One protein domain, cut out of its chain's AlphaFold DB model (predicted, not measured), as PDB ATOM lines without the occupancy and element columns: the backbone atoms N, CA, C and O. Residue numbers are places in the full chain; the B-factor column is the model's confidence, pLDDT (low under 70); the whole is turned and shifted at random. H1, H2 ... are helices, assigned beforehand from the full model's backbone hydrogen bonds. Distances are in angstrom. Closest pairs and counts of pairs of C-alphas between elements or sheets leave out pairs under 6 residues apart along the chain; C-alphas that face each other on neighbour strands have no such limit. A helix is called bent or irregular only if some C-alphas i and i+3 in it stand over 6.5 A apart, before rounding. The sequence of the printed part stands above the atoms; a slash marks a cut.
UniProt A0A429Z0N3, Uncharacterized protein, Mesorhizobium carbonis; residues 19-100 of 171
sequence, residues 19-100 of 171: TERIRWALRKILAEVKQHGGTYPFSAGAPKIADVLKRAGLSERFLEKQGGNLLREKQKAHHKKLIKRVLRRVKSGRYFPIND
ATOM      1  N   THR A  19    -114.521 -27.958 -76.114       90.25
ATOM      2  CA  THR A  19    -113.267 -27.314 -76.523       90.25
ATOM      3  C   THR A  19    -113.004 -26.038 -75.722       90.25
ATOM      4  O   THR A  19    -111.882 -25.836 -75.260       90.25
ATOM      5  N   GLU A  20    -114.029 -25.215 -75.503       91.38
ATOM      6  CA  GLU A  20    -113.933 -23.985 -74.715       91.38
ATOM      7  C   GLU A  20    -113.756 -24.269 -73.227       91.38
ATOM      8  O   GLU A  20    -112.946 -23.617 -72.576       91.38
ATOM      9  N   ARG A  21    -114.391 -25.315 -72.687       92.44
ATOM     10  CA  ARG A  21    -114.165 -25.748 -71.296       92.44
ATOM     11  C   ARG A  21    -112.708 -26.143 -71.054       92.44
ATOM     12  O   ARG A  21    -112.108 -25.738 -70.058       92.44
ATOM     13  N   ILE A  22    -112.107 -26.877 -71.994       91.94
ATOM     14  CA  ILE A  22    -110.681 -27.233 -71.945       91.94
ATOM     15  C   ILE A  22    -109.802 -25.982 -72.055       91.94
ATOM     16  O   ILE A  22    -108.834 -25.849 -71.307       91.94
ATOM     17  N   ARG A  23    -110.124 -25.045 -72.956       90.12
ATOM     18  CA  ARG A  23    -109.384 -23.779 -73.097       90.12
ATOM     19  C   ARG A  23    -109.461 -22.934 -71.832       90.12
ATOM     20  O   ARG A  23    -108.429 -22.468 -71.357       90.12
ATOM     21  N   TRP A  24    -110.650 -22.792 -71.261       93.06
ATOM     22  CA  TRP A  24    -110.883 -22.084 -70.010       93.06
ATOM     23  C   TRP A  24    -110.044 -22.683 -68.876       93.06
ATOM     24  O   TRP A  24    -109.310 -21.959 -68.201       93.06
ATOM     25  N   ALA A  25    -110.061 -24.013 -68.737       94.00
ATOM     26  CA  ALA A  25    -109.270 -24.723 -67.736       94.00
ATOM     27  C   ALA A  25    -107.766 -24.479 -67.916       94.00
ATOM     28  O   ALA A  25    -107.069 -24.165 -66.949       94.00
ATOM     29  N   LEU A  26    -107.271 -24.556 -69.155       92.56
ATOM     30  CA  LEU A  26    -105.876 -24.262 -69.475       92.56
ATOM     31  C   LEU A  26    -105.511 -22.810 -69.140       92.56
ATOM     32  O   LEU A  26    -104.474 -22.585 -68.527       92.56
ATOM     33  N   ARG A  27    -106.355 -21.827 -69.483       91.00
ATOM     34  CA  ARG A  27    -106.117 -20.409 -69.159       91.00
ATOM     35  C   ARG A  27    -106.034 -20.175 -67.650       91.00
ATOM     36  O   ARG A  27    -105.127 -19.480 -67.203       91.00
ATOM     37  N   LYS A  28    -106.936 -20.774 -66.866       92.12
ATOM     38  CA  LYS A  28    -106.928 -20.651 -65.400       92.12
ATOM     39  C   LYS A  28    -105.687 -21.276 -64.770       92.12
ATOM     40  O   LYS A  28    -105.030 -20.617 -63.975       92.12
ATOM     41  N   ILE A  29    -105.316 -22.486 -65.189       90.56
ATOM     42  CA  ILE A  29    -104.083 -23.146 -64.729       90.56
ATOM     43  C   ILE A  29    -102.853 -22.301 -65.070       90.56
ATOM     44  O   ILE A  29    -101.961 -22.135 -64.242       90.56
ATOM     45  N   LEU A  30    -102.807 -21.740 -66.282       88.62
ATOM     46  CA  LEU A  30    -101.707 -20.877 -66.693       88.62
ATOM     47  C   LEU A  30    -101.608 -19.625 -65.817       88.62
ATOM     48  O   LEU A  30    -100.503 -19.278 -65.405       88.62
ATOM     49  N   ALA A  31    -102.736 -18.970 -65.534       87.12
ATOM     50  CA  ALA A  31    -102.778 -17.782 -64.689       87.12
ATOM     51  C   ALA A  31    -102.262 -18.068 -63.271       87.12
ATOM     52  O   ALA A  31    -101.456 -17.303 -62.754       87.12
ATOM     53  N   GLU A  32    -102.651 -19.196 -62.678       88.00
ATOM     54  CA  GLU A  32    -102.210 -19.572 -61.331       88.00
ATOM     55  C   GLU A  32    -100.731 -19.910 -61.267       88.00
ATOM     56  O   GLU A  32    -100.021 -19.423 -60.401       88.00
ATOM     57  N   VAL A  33    -100.234 -20.705 -62.208       86.75
ATOM     58  CA  VAL A  33     -98.798 -20.991 -62.272       86.75
ATOM     59  C   VAL A  33     -98.000 -19.697 -62.465       86.75
ATOM     60  O   VAL A  33     -96.936 -19.554 -61.873       86.75
ATOM     61  N   LYS A  34     -98.510 -18.722 -63.235       84.25
ATOM     62  CA  LYS A  34     -97.883 -17.395 -63.341       84.25
ATOM     63  C   LYS A  34     -97.896 -16.661 -61.993       84.25
ATOM     64  O   LYS A  34     -96.879 -16.094 -61.612       84.25
ATOM     65  N   GLN A  35     -99.019 -16.689 -61.278       84.94
ATOM     66  CA  GLN A  35     -99.166 -16.074 -59.955       84.94
ATOM     67  C   GLN A  35     -98.252 -16.721 -58.900       84.94
ATOM     68  O   GLN A  35     -97.777 -16.040 -57.998       84.94
ATOM     69  N   HIS A  36     -97.963 -18.015 -59.035       82.88
ATOM     70  CA  HIS A  36     -97.148 -18.802 -58.110       82.88
ATOM     71  C   HIS A  36     -95.722 -19.064 -58.629       82.88
ATOM     72  O   HIS A  36     -95.139 -20.118 -58.373       82.88
ATOM     73  N   GLY A  37     -95.151 -18.119 -59.385       75.38
ATOM     74  CA  GLY A  37     -93.728 -18.146 -59.750       75.38
ATOM     75  C   GLY A  37     -93.305 -19.357 -60.591       75.38
ATOM     76  O   GLY A  37     -92.179 -19.825 -60.478       75.38
ATOM     77  N   GLY A  38     -94.206 -19.903 -61.408       77.19
ATOM     78  CA  GLY A  38     -93.939 -21.068 -62.256       77.19
ATOM     79  C   GLY A  38     -94.304 -22.419 -61.633       77.19
ATOM     80  O   GLY A  38     -94.205 -23.436 -62.321       77.19
ATOM     81  N   THR A  39     -94.798 -22.448 -60.392       81.56
ATOM     82  CA  THR A  39     -95.250 -23.682 -59.730       81.56
ATOM     83  C   THR A  39     -96.774 -23.768 -59.722       81.56
ATOM     84  O   THR A  39     -97.452 -22.803 -59.385       81.56
ATOM     85  N   TYR A  40     -97.352 -24.917 -60.086       84.75
ATOM     86  CA  TYR A  40     -98.796 -25.117 -59.948       84.75
ATOM     87  C   TYR A  40     -99.120 -25.494 -58.498       84.75
ATOM     88  O   TYR A  40     -98.535 -26.444 -57.993       84.75
ATOM     89  N   PRO A  41    -100.044 -24.803 -57.810       81.31
ATOM     90  CA  PRO A  41    -100.264 -25.011 -56.376       81.31
ATOM     91  C   PRO A  41    -101.004 -26.315 -56.036       81.31
ATOM     92  O   PRO A  41    -100.968 -26.761 -54.891       81.31
ATOM     93  N   PHE A  42    -101.700 -26.925 -57.002       82.69
ATOM     94  CA  PHE A  42    -102.566 -28.091 -56.764       82.69
ATOM     95  C   PHE A  42    -101.936 -29.432 -57.131       82.69
ATOM     96  O   PHE A  42    -102.478 -30.484 -56.797       82.69
ATOM     97  N   SER A  43    -100.785 -29.412 -57.795       78.88
ATOM     98  CA  SER A  43     -99.936 -30.585 -57.961       78.88
ATOM     99  C   SER A  43     -98.576 -30.258 -57.356       78.88
ATOM    100  O   SER A  43     -98.178 -29.103 -57.321       78.88
ATOM    101  N   ALA A  44     -97.840 -31.247 -56.852       72.44
ATOM    102  CA  ALA A  44     -96.473 -31.029 -56.377       72.44
ATOM    103  C   ALA A  44     -95.519 -30.747 -57.566       72.44
ATOM    104  O   ALA A  44     -94.702 -31.593 -57.923       72.44
ATOM    105  N   GLY A  45     -95.689 -29.610 -58.254       79.25
ATOM    106  CA  GLY A  45     -94.900 -29.190 -59.412       79.25
ATOM    107  C   GLY A  45     -95.743 -28.765 -60.619       79.25
ATOM    108  O   GLY A  45     -96.405 -27.731 -60.604       79.25
ATOM    109  N   ALA A  46     -95.647 -29.519 -61.719       84.62
ATOM    110  CA  ALA A  46     -96.276 -29.161 -62.992       84.62
ATOM    111  C   ALA A  46     -97.733 -29.664 -63.092       84.62
ATOM    112  O   ALA A  46     -98.033 -30.779 -62.638       84.62
ATOM    113  N   PRO A  47     -98.637 -28.906 -63.741       90.25
ATOM    114  CA  PRO A  47    -100.016 -29.337 -63.930       90.25
ATOM    115  C   PRO A  47    -100.085 -30.583 -64.824       90.25
ATOM    116  O   PRO A  47     -99.376 -30.696 -65.831       90.25
ATOM    117  N   LYS A  48    -100.950 -31.532 -64.463       92.00
ATOM    118  CA  LYS A  48    -101.187 -32.781 -65.199       92.00
ATOM    119  C   LYS A  48    -102.436 -32.663 -66.073       92.00
ATOM    120  O   LYS A  48    -103.278 -31.790 -65.896       92.00
ATOM    121  N   ILE A  49    -102.595 -33.596 -67.014       92.69
ATOM    122  CA  ILE A  49    -103.797 -33.670 -67.868       92.69
ATOM    123  C   ILE A  49    -105.063 -33.839 -67.015       92.69
ATOM    124  O   ILE A  49    -106.074 -33.209 -67.308       92.69
ATOM    125  N   ALA A  50    -104.992 -34.646 -65.953       91.75
ATOM    126  CA  ALA A  50    -106.105 -34.849 -65.029       91.75
ATOM    127  C   ALA A  50    -106.568 -33.531 -64.388       91.75
ATOM    128  O   ALA A  50    -107.768 -33.294 -64.302       91.75
ATOM    129  N   ASP A  51    -105.640 -32.639 -64.029       91.75
ATOM    130  CA  ASP A  51    -105.972 -31.339 -63.434       91.75
ATOM    131  C   ASP A  51    -106.740 -30.458 -64.425       91.75
ATOM    132  O   ASP A  51    -107.730 -29.823 -64.068       91.75
ATOM    133  N   VAL A  52    -106.334 -30.483 -65.698       93.44
ATOM    134  CA  VAL A  52    -107.029 -29.768 -66.777       93.44
ATOM    135  C   VAL A  52    -108.435 -30.327 -66.989       93.44
ATOM    136  O   VAL A  52    -109.377 -29.552 -67.124       93.44
ATOM    137  N   LEU A  53    -108.599 -31.654 -67.003       93.94
ATOM    138  CA  LEU A  53    -109.906 -32.288 -67.208       93.94
ATOM    139  C   LEU A  53    -110.854 -32.038 -66.033       93.94
ATOM    140  O   LEU A  53    -111.986 -31.616 -66.266       93.94
ATOM    141  N   LYS A  54    -110.379 -32.187 -64.791       92.00
ATOM    142  CA  LYS A  54    -111.150 -31.862 -63.579       92.00
ATOM    143  C   LYS A  54    -111.657 -30.431 -63.625       92.00
ATOM    144  O   LYS A  54    -112.832 -30.169 -63.396       92.00
ATOM    145  N   ARG A  55    -110.779 -29.507 -64.004       91.94
ATOM    146  CA  ARG A  55    -111.095 -28.085 -64.066       91.94
ATOM    147  C   ARG A  55    -111.962 -27.699 -65.257       91.94
ATOM    148  O   ARG A  55    -112.730 -26.748 -65.179       91.94
ATOM    149  N   ALA A  56    -111.890 -28.463 -66.339       92.75
ATOM    150  CA  ALA A  56    -112.849 -28.382 -67.430       92.75
ATOM    151  C   ALA A  56    -114.203 -29.012 -67.054       92.75
ATOM    152  O   ALA A  56    -115.147 -28.863 -67.816       92.75
ATOM    153  N   GLY A  57    -114.321 -29.707 -65.914       92.25
ATOM    154  CA  GLY A  57    -115.503 -30.472 -65.508       92.25
ATOM    155  C   GLY A  57    -115.770 -31.678 -66.415       92.25
ATOM    156  O   GLY A  57    -116.922 -31.998 -66.708       92.25
ATOM    157  N   LEU A  58    -114.700 -32.300 -66.915       92.50
ATOM    158  CA  LEU A  58    -114.714 -33.503 -67.742       92.50
ATOM    159  C   LEU A  58    -114.169 -34.688 -66.939       92.50
ATOM    160  O   LEU A  58    -113.309 -34.524 -66.072       92.50
ATOM    161  N   SER A  59    -114.639 -35.899 -67.249       91.06
ATOM    162  CA  SER A  59    -114.119 -37.112 -66.614       91.06
ATOM    163  C   SER A  59    -112.658 -37.363 -67.000       91.06
ATOM    164  O   SER A  59    -112.223 -37.026 -68.103       91.06
ATOM    165  N   GLU A  60    -111.886 -38.007 -66.121       88.44
ATOM    166  CA  GLU A  60    -110.482 -38.350 -66.409       88.44
ATOM    167  C   GLU A  60    -110.351 -39.266 -67.641       88.44
ATOM    168  O   GLU A  60    -109.404 -39.148 -68.419       88.44
ATOM    169  N   ARG A  61    -111.375 -40.094 -67.878       88.44
ATOM    170  CA  ARG A  61    -111.487 -41.001 -69.028       88.44
ATOM    171  C   ARG A  61    -111.910 -40.312 -70.329       88.44
ATOM    172  O   ARG A  61    -111.976 -40.951 -71.378       88.44
ATOM    173  N   PHE A  62    -112.189 -39.007 -70.314       89.69
ATOM    174  CA  PHE A  62    -112.689 -38.281 -71.486       89.69
ATOM    175  C   PHE A  62    -111.767 -38.414 -72.713       89.69
ATOM    176  O   PHE A  62    -112.240 -38.512 -73.845       89.69
ATOM    177  N   LEU A  63    -110.449 -38.471 -72.496       88.62
ATOM    178  CA  LEU A  63    -109.438 -38.577 -73.556       88.62
ATOM    179  C   LEU A  63    -109.010 -40.021 -73.878       88.62
ATOM    180  O   LEU A  63    -108.068 -40.214 -74.654       88.62
ATOM    181  N   GLU A  64    -109.657 -41.025 -73.288       87.75
ATOM    182  CA  GLU A  64    -109.398 -42.436 -73.584       87.75
ATOM    183  C   GLU A  64    -110.053 -42.843 -74.911       87.75
ATOM    184  O   GLU A  64    -111.110 -42.323 -75.305       87.75
ATOM    185  N   LYS A  65    -109.397 -43.765 -75.629       82.56
ATOM    186  CA  LYS A  65    -109.968 -44.389 -76.826       82.56
ATOM    187  C   LYS A  65    -111.113 -45.291 -76.379       82.56
ATOM    188  O   LYS A  65    -110.916 -46.116 -75.499       82.56
ATOM    189  N   GLN A  66    -112.291 -45.109 -76.965       74.50
ATOM    190  CA  GLN A  66    -113.478 -45.906 -76.630       74.50
ATOM    191  C   GLN A  66    -113.904 -46.845 -77.765       74.50
ATOM    192  O   GLN A  66    -114.859 -47.587 -77.580       74.50
ATOM    193  N   GLY A  67    -113.202 -46.849 -78.907       72.12
ATOM    194  CA  GLY A  67    -113.624 -47.600 -80.089       72.12
ATOM    195  C   GLY A  67    -114.926 -47.052 -80.693       72.12
ATOM    196  O   GLY A  67    -115.678 -46.314 -80.057       72.12
ATOM    197  N   GLY A  68    -115.180 -47.352 -81.964       73.38
ATOM    198  CA  GLY A  68    -116.500 -47.171 -82.584       73.38
ATOM    199  C   GLY A  68    -116.810 -45.827 -83.260       73.38
ATOM    200  O   GLY A  68    -117.742 -45.785 -84.054       73.38
ATOM    201  N   ASN A  69    -116.063 -44.732 -83.041       84.19
ATOM    202  CA  ASN A  69    -116.322 -43.468 -83.763       84.19
ATOM    203  C   ASN A  69    -115.047 -42.665 -84.088       84.19
ATOM    204  O   ASN A  69    -114.487 -41.974 -83.232       84.19
ATOM    205  N   LEU A  70    -114.634 -42.701 -85.363       85.62
ATOM    206  CA  LEU A  70    -113.426 -42.038 -85.875       85.62
ATOM    207  C   LEU A  70    -113.428 -40.513 -85.678       85.62
ATOM    208  O   LEU A  70    -112.383 -39.933 -85.377       85.62
ATOM    209  N   LEU A  71    -114.576 -39.842 -85.824       84.81
ATOM    210  CA  LEU A  71    -114.672 -38.387 -85.640       84.81
ATOM    211  C   LEU A  71    -114.444 -38.003 -84.177       84.81
ATOM    212  O   LEU A  71    -113.669 -37.091 -83.879       84.81
ATOM    213  N   ARG A  72    -115.059 -38.750 -83.255       83.06
ATOM    214  CA  ARG A  72    -114.880 -38.549 -81.814       83.06
ATOM    215  C   ARG A  72    -113.435 -38.809 -81.392       83.06
ATOM    216  O   ARG A  72    -112.885 -38.058 -80.589       83.06
ATOM    217  N   GLU A  73    -112.788 -39.825 -81.961       87.81
ATOM    218  CA  GLU A  73    -111.368 -40.090 -81.713       87.81
ATOM    219  C   GLU A  73    -110.456 -38.984 -82.251       87.81
ATOM    220  O   GLU A  73    -109.539 -38.561 -81.543       87.81
ATOM    221  N   LYS A  74    -110.732 -38.447 -83.448       88.19
ATOM    222  CA  LYS A  74    -110.005 -37.286 -83.990       88.19
ATOM    223  C   LYS A  74    -110.138 -36.064 -83.078       88.19
ATOM    224  O   LYS A  74    -109.129 -35.422 -82.783       88.19
ATOM    225  N   GLN A  75    -111.341 -35.772 -82.579       87.69
ATOM    226  CA  GLN A  75    -111.573 -34.668 -81.640       87.69
ATOM    227  C   GLN A  75    -110.838 -34.877 -80.308       87.69
ATOM    228  O   GLN A  75    -110.096 -33.996 -79.870       87.69
ATOM    229  N   LYS A  76    -110.934 -36.068 -79.702       89.25
ATOM    230  CA  LYS A  76    -110.188 -36.411 -78.476       89.25
ATOM    231  C   LYS A  76    -108.675 -36.307 -78.684       89.25
ATOM    232  O   LYS A  76    -107.964 -35.766 -77.835       89.25
ATOM    233  N   ALA A  77    -108.164 -36.781 -79.820       89.00
ATOM    234  CA  ALA A  77    -106.752 -36.663 -80.171       89.00
ATOM    235  C   ALA A  77    -106.331 -35.194 -80.331       89.00
ATOM    236  O   ALA A  77    -105.253 -34.814 -79.864       89.00
ATOM    237  N   HIS A  78    -107.183 -34.360 -80.933       89.06
ATOM    238  CA  HIS A  78    -106.971 -32.920 -81.041       89.06
ATOM    239  C   HIS A  78    -106.893 -32.258 -79.657       89.06
ATOM    240  O   HIS A  78    -105.907 -31.579 -79.361       89.06
ATOM    241  N   HIS A  79    -107.854 -32.524 -78.767       91.19
ATOM    242  CA  HIS A  79    -107.845 -32.009 -77.392       91.19
ATOM    243  C   HIS A  79    -106.626 -32.488 -76.598       91.19
ATOM    244  O   HIS A  79    -105.957 -31.693 -75.942       91.19
ATOM    245  N   LYS A  80    -106.258 -33.768 -76.715       92.88
ATOM    246  CA  LYS A  80    -105.065 -34.330 -76.065       92.88
ATOM    247  C   LYS A  80    -103.781 -33.657 -76.555       92.88
ATOM    248  O   LYS A  80    -102.907 -33.350 -75.743       92.88
ATOM    249  N   LYS A  81    -103.660 -33.405 -77.864       91.44
ATOM    250  CA  LYS A  81    -102.535 -32.656 -78.450       91.44
ATOM    251  C   LYS A  81    -102.502 -31.215 -77.939       91.44
ATOM    252  O   LYS A  81    -101.425 -30.744 -77.577       91.44
ATOM    253  N   LEU A  82    -103.653 -30.543 -77.868       90.31
ATOM    254  CA  LEU A  82    -103.775 -29.183 -77.340       90.31
ATOM    255  C   LEU A  82    -103.285 -29.104 -75.887       90.31
ATOM    256  O   LEU A  82    -102.387 -28.317 -75.589       90.31
ATOM    257  N   ILE A  83    -103.804 -29.969 -75.015       91.81
ATOM    258  CA  ILE A  83    -103.433 -30.003 -73.595       91.81
ATOM    259  C   ILE A  83    -101.935 -30.286 -73.443       91.81
ATOM    260  O   ILE A  83    -101.226 -29.518 -72.795       91.81
ATOM    261  N   LYS A  84    -101.411 -31.336 -74.093       92.62
ATOM    262  CA  LYS A  84     -99.978 -31.677 -74.018       92.62
ATOM    263  C   LYS A  84     -99.077 -30.541 -74.499       92.62
ATOM    264  O   LYS A  84     -98.028 -30.310 -73.902       92.62
ATOM    265  N   ARG A  85     -99.469 -29.831 -75.564       89.06
ATOM    266  CA  ARG A  85     -98.710 -28.692 -76.098       89.06
ATOM    267  C   ARG A  85     -98.579 -27.584 -75.056       89.06
ATOM    268  O   ARG A  85     -97.482 -27.065 -74.881       89.06
ATOM    269  N   VAL A  86     -99.668 -27.240 -74.371       86.38
ATOM    270  CA  VAL A  86     -99.658 -26.192 -73.342       86.38
ATOM    271  C   VAL A  86     -98.877 -26.646 -72.111       86.38
ATOM    272  O   VAL A  86     -97.974 -25.939 -71.677       86.38
ATOM    273  N   LEU A  87     -99.135 -27.850 -71.595       88.00
ATOM    274  CA  LEU A  87     -98.439 -28.356 -70.407       88.00
ATOM    275  C   LEU A  87     -96.923 -28.497 -70.626       88.00
ATOM    276  O   LEU A  87     -96.141 -28.206 -69.724       88.00
ATOM    277  N   ARG A  88     -96.482 -28.874 -71.837       87.12
ATOM    278  CA  ARG A  88     -95.050 -28.902 -72.182       87.12
ATOM    279  C   ARG A  88     -94.410 -27.513 -72.071       87.12
ATOM    280  O   ARG A  88     -93.275 -27.429 -71.623       87.12
ATOM    281  N   ARG A  89     -95.129 -26.448 -72.446       79.19
ATOM    282  CA  ARG A  89     -94.640 -25.061 -72.349       79.19
ATOM    283  C   ARG A  89     -94.499 -24.596 -70.903       79.19
ATOM    284  O   ARG A  89     -93.507 -23.954 -70.574       79.19
ATOM    285  N   VAL A  90     -95.454 -24.981 -70.053       78.81
ATOM    286  CA  VAL A  90     -95.388 -24.735 -68.604       78.81
ATOM    287  C   VAL A  90     -94.161 -25.422 -68.012       78.81
ATOM    288  O   VAL A  90     -93.358 -24.777 -67.350       78.81
ATOM    289  N   LYS A  91     -93.953 -26.704 -68.338       78.62
ATOM    290  CA  LYS A  91     -92.784 -27.464 -67.871       78.62
ATOM    291  C   LYS A  91     -91.452 -26.881 -68.359       78.62
ATOM    292  O   LYS A  91     -90.452 -27.015 -67.671       78.62
ATOM    293  N   SER A  92     -91.422 -26.252 -69.535       74.31
ATOM    294  CA  SER A  92     -90.207 -25.645 -70.090       74.31
ATOM    295  C   SER A  92     -89.977 -24.192 -69.657       74.31
ATOM    296  O   SER A  92     -89.112 -23.545 -70.237       74.31
ATOM    297  N   GLY A  93     -90.792 -23.635 -68.750       65.56
ATOM    298  CA  GLY A  93     -90.678 -22.240 -68.300       65.56
ATOM    299  C   GLY A  93     -90.992 -21.184 -69.373       65.56
ATOM    300  O   GLY A  93     -90.781 -19.997 -69.152       65.56
ATOM    301  N   ARG A  94     -91.510 -21.580 -70.547       58.38
ATOM    302  CA  ARG A  94     -91.804 -20.664 -71.666       58.38
ATOM    303  C   ARG A  94     -93.283 -20.300 -71.651       58.38
ATOM    304  O   ARG A  94     -94.100 -20.941 -72.314       58.38
ATOM    305  N   TYR A  95     -93.628 -19.281 -70.874       55.78
ATOM    306  CA  TYR A  95     -94.995 -18.783 -70.760       55.78
ATOM    307  C   TYR A  95     -95.404 -17.952 -71.984       55.78
ATOM    308  O   TYR A  95     -94.892 -16.861 -72.197       55.78
ATOM    309  N   PHE A  96     -96.369 -18.437 -72.772       50.97
ATOM    310  CA  PHE A  96     -97.038 -17.647 -73.813       50.97
ATOM    311  C   PHE A  96     -98.563 -17.803 -73.700       50.97
ATOM    312  O   PHE A  96     -99.027 -18.939 -73.552       50.97
ATOM    313  N   PRO A  97     -99.347 -16.709 -73.794       52.25
ATOM    314  CA  PRO A  97    -100.807 -16.770 -73.742       52.25
ATOM    315  C   PRO A  97    -101.382 -17.627 -74.884       52.25
ATOM    316  O   PRO A  97    -100.832 -17.684 -75.986       52.25
ATOM    317  N   ILE A  98    -102.475 -18.342 -74.591       50.84
ATOM    318  CA  ILE A  98    -103.223 -19.146 -75.565       50.84
ATOM    319  C   ILE A  98    -104.159 -18.199 -76.322       50.84
ATOM    320  O   ILE A  98    -105.193 -17.821 -75.778       50.84
ATOM    321  N   ASN A  99    -103.816 -17.850 -77.562       47.53
ATOM    322  CA  ASN A  99    -104.721 -17.125 -78.457       47.53
ATOM    323  C   ASN A  99    -105.600 -18.126 -79.236       47.53
ATOM    324  O   ASN A  99    -105.141 -19.209 -79.607       47.53
ATOM    325  N   ASP A 100    -106.864 -17.764 -79.473       43.19
ATOM    326  CA  ASP A 100    -107.969 -18.644 -79.902       43.19
ATOM    327  C   ASP A 100    -107.918 -19.188 -81.336       43.19
ATOM    328  O   ASP A 100    -108.821 -19.913 -81.762       43.19
TER     329      ASP A 100
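What this domain is: This is residues 19 to 100 of the 171 residues of an uncharacterized protein of Mesorhizobium carbonis (UniProt A0A429Z0N3). Two long helices, H4 and H1, run side by side in the same direction, and the short helix H2 crosses over the pair on one side, packing on both; the four-residue H3 packs on H4 beyond it. Residues 66 to 71, a loop and the first two residues of H4, stick out at one end, and a tail after H4 folds back to finish near where the printed part begins. The 82 printed residues include four named helices, in the order H1, H2, H3, H4, and no named strand; the class is all helix. The whole is compact, with a radius of gyration of the C-alphas of 13.0 A, yet elongated in outline, spanning 43 by 24 by 20 A.

How they stand to each other: Start with H4, residues 70 to 91, which is a hub together with H2, residues 49 to 56; each touches three other helices. Look first at H1, residues 19 to 35: it touches H4 at a shallow tilt of 8 degrees, the same way, and their closest C-alphas, those of Thr 19 and His 79, are 7.2 A apart. H2 touches H4 about perpendicular, at 74 degrees, with residues 83 to 87 of H4 alone; the closest C-alphas are those of Ile 49 and Ile 83, 6.8 A. H2 also touches H1, at 71 degrees, only just about perpendicular, with the C-alphas of Arg 21 and Ala 56 closest at 4.9 A. Of these three pairs one is at a shallow tilt, and the helix packing is only just mostly crossed, helices standing at larger angles. H3, residues 60 to 63, touches residues 76 to 80 of H4 alone, the C-alphas of Leu 63 and Lys 76 being closest at 5.4 A. H2 and H3 touch only at the corner by their link, where the closest C-alphas, those of Ala 50 and Glu 60, are 5.8 A apart. H1 and H3 are apart. In H1, H2 and H4 every O i to N i+4 pair is within hydrogen-bond range; H3 is too short for such a pair, and its one O i to N i+3 pair is not within range.

Where its parts are: Find C-alpha 70 at (-113.426, -42.038, -85.875); from there H4 runs 31.0 A to C-alpha 91 at (-92.784, -27.464, -67.871). H1 begins at C-alpha 19, at (-113.267, -27.314, -76.523), and runs 24.5 A to C-alpha 35. H2 covers 10.5 A. H3 is irregular, with C-alphas 60 and 63 7.2 A apart.

The domain as a whole: Look for the two C-alphas farthest apart at Gly 37 and Gly 68, 43.4 A. The printed part has no cut; the link from H1 to H2, residues 36 to 48, is long, H2 to H3 is tight and H3 to H4 is short. Residues 93 to 100 have pLDDT under 70, against a mean of 83.6 for the printed part of this model.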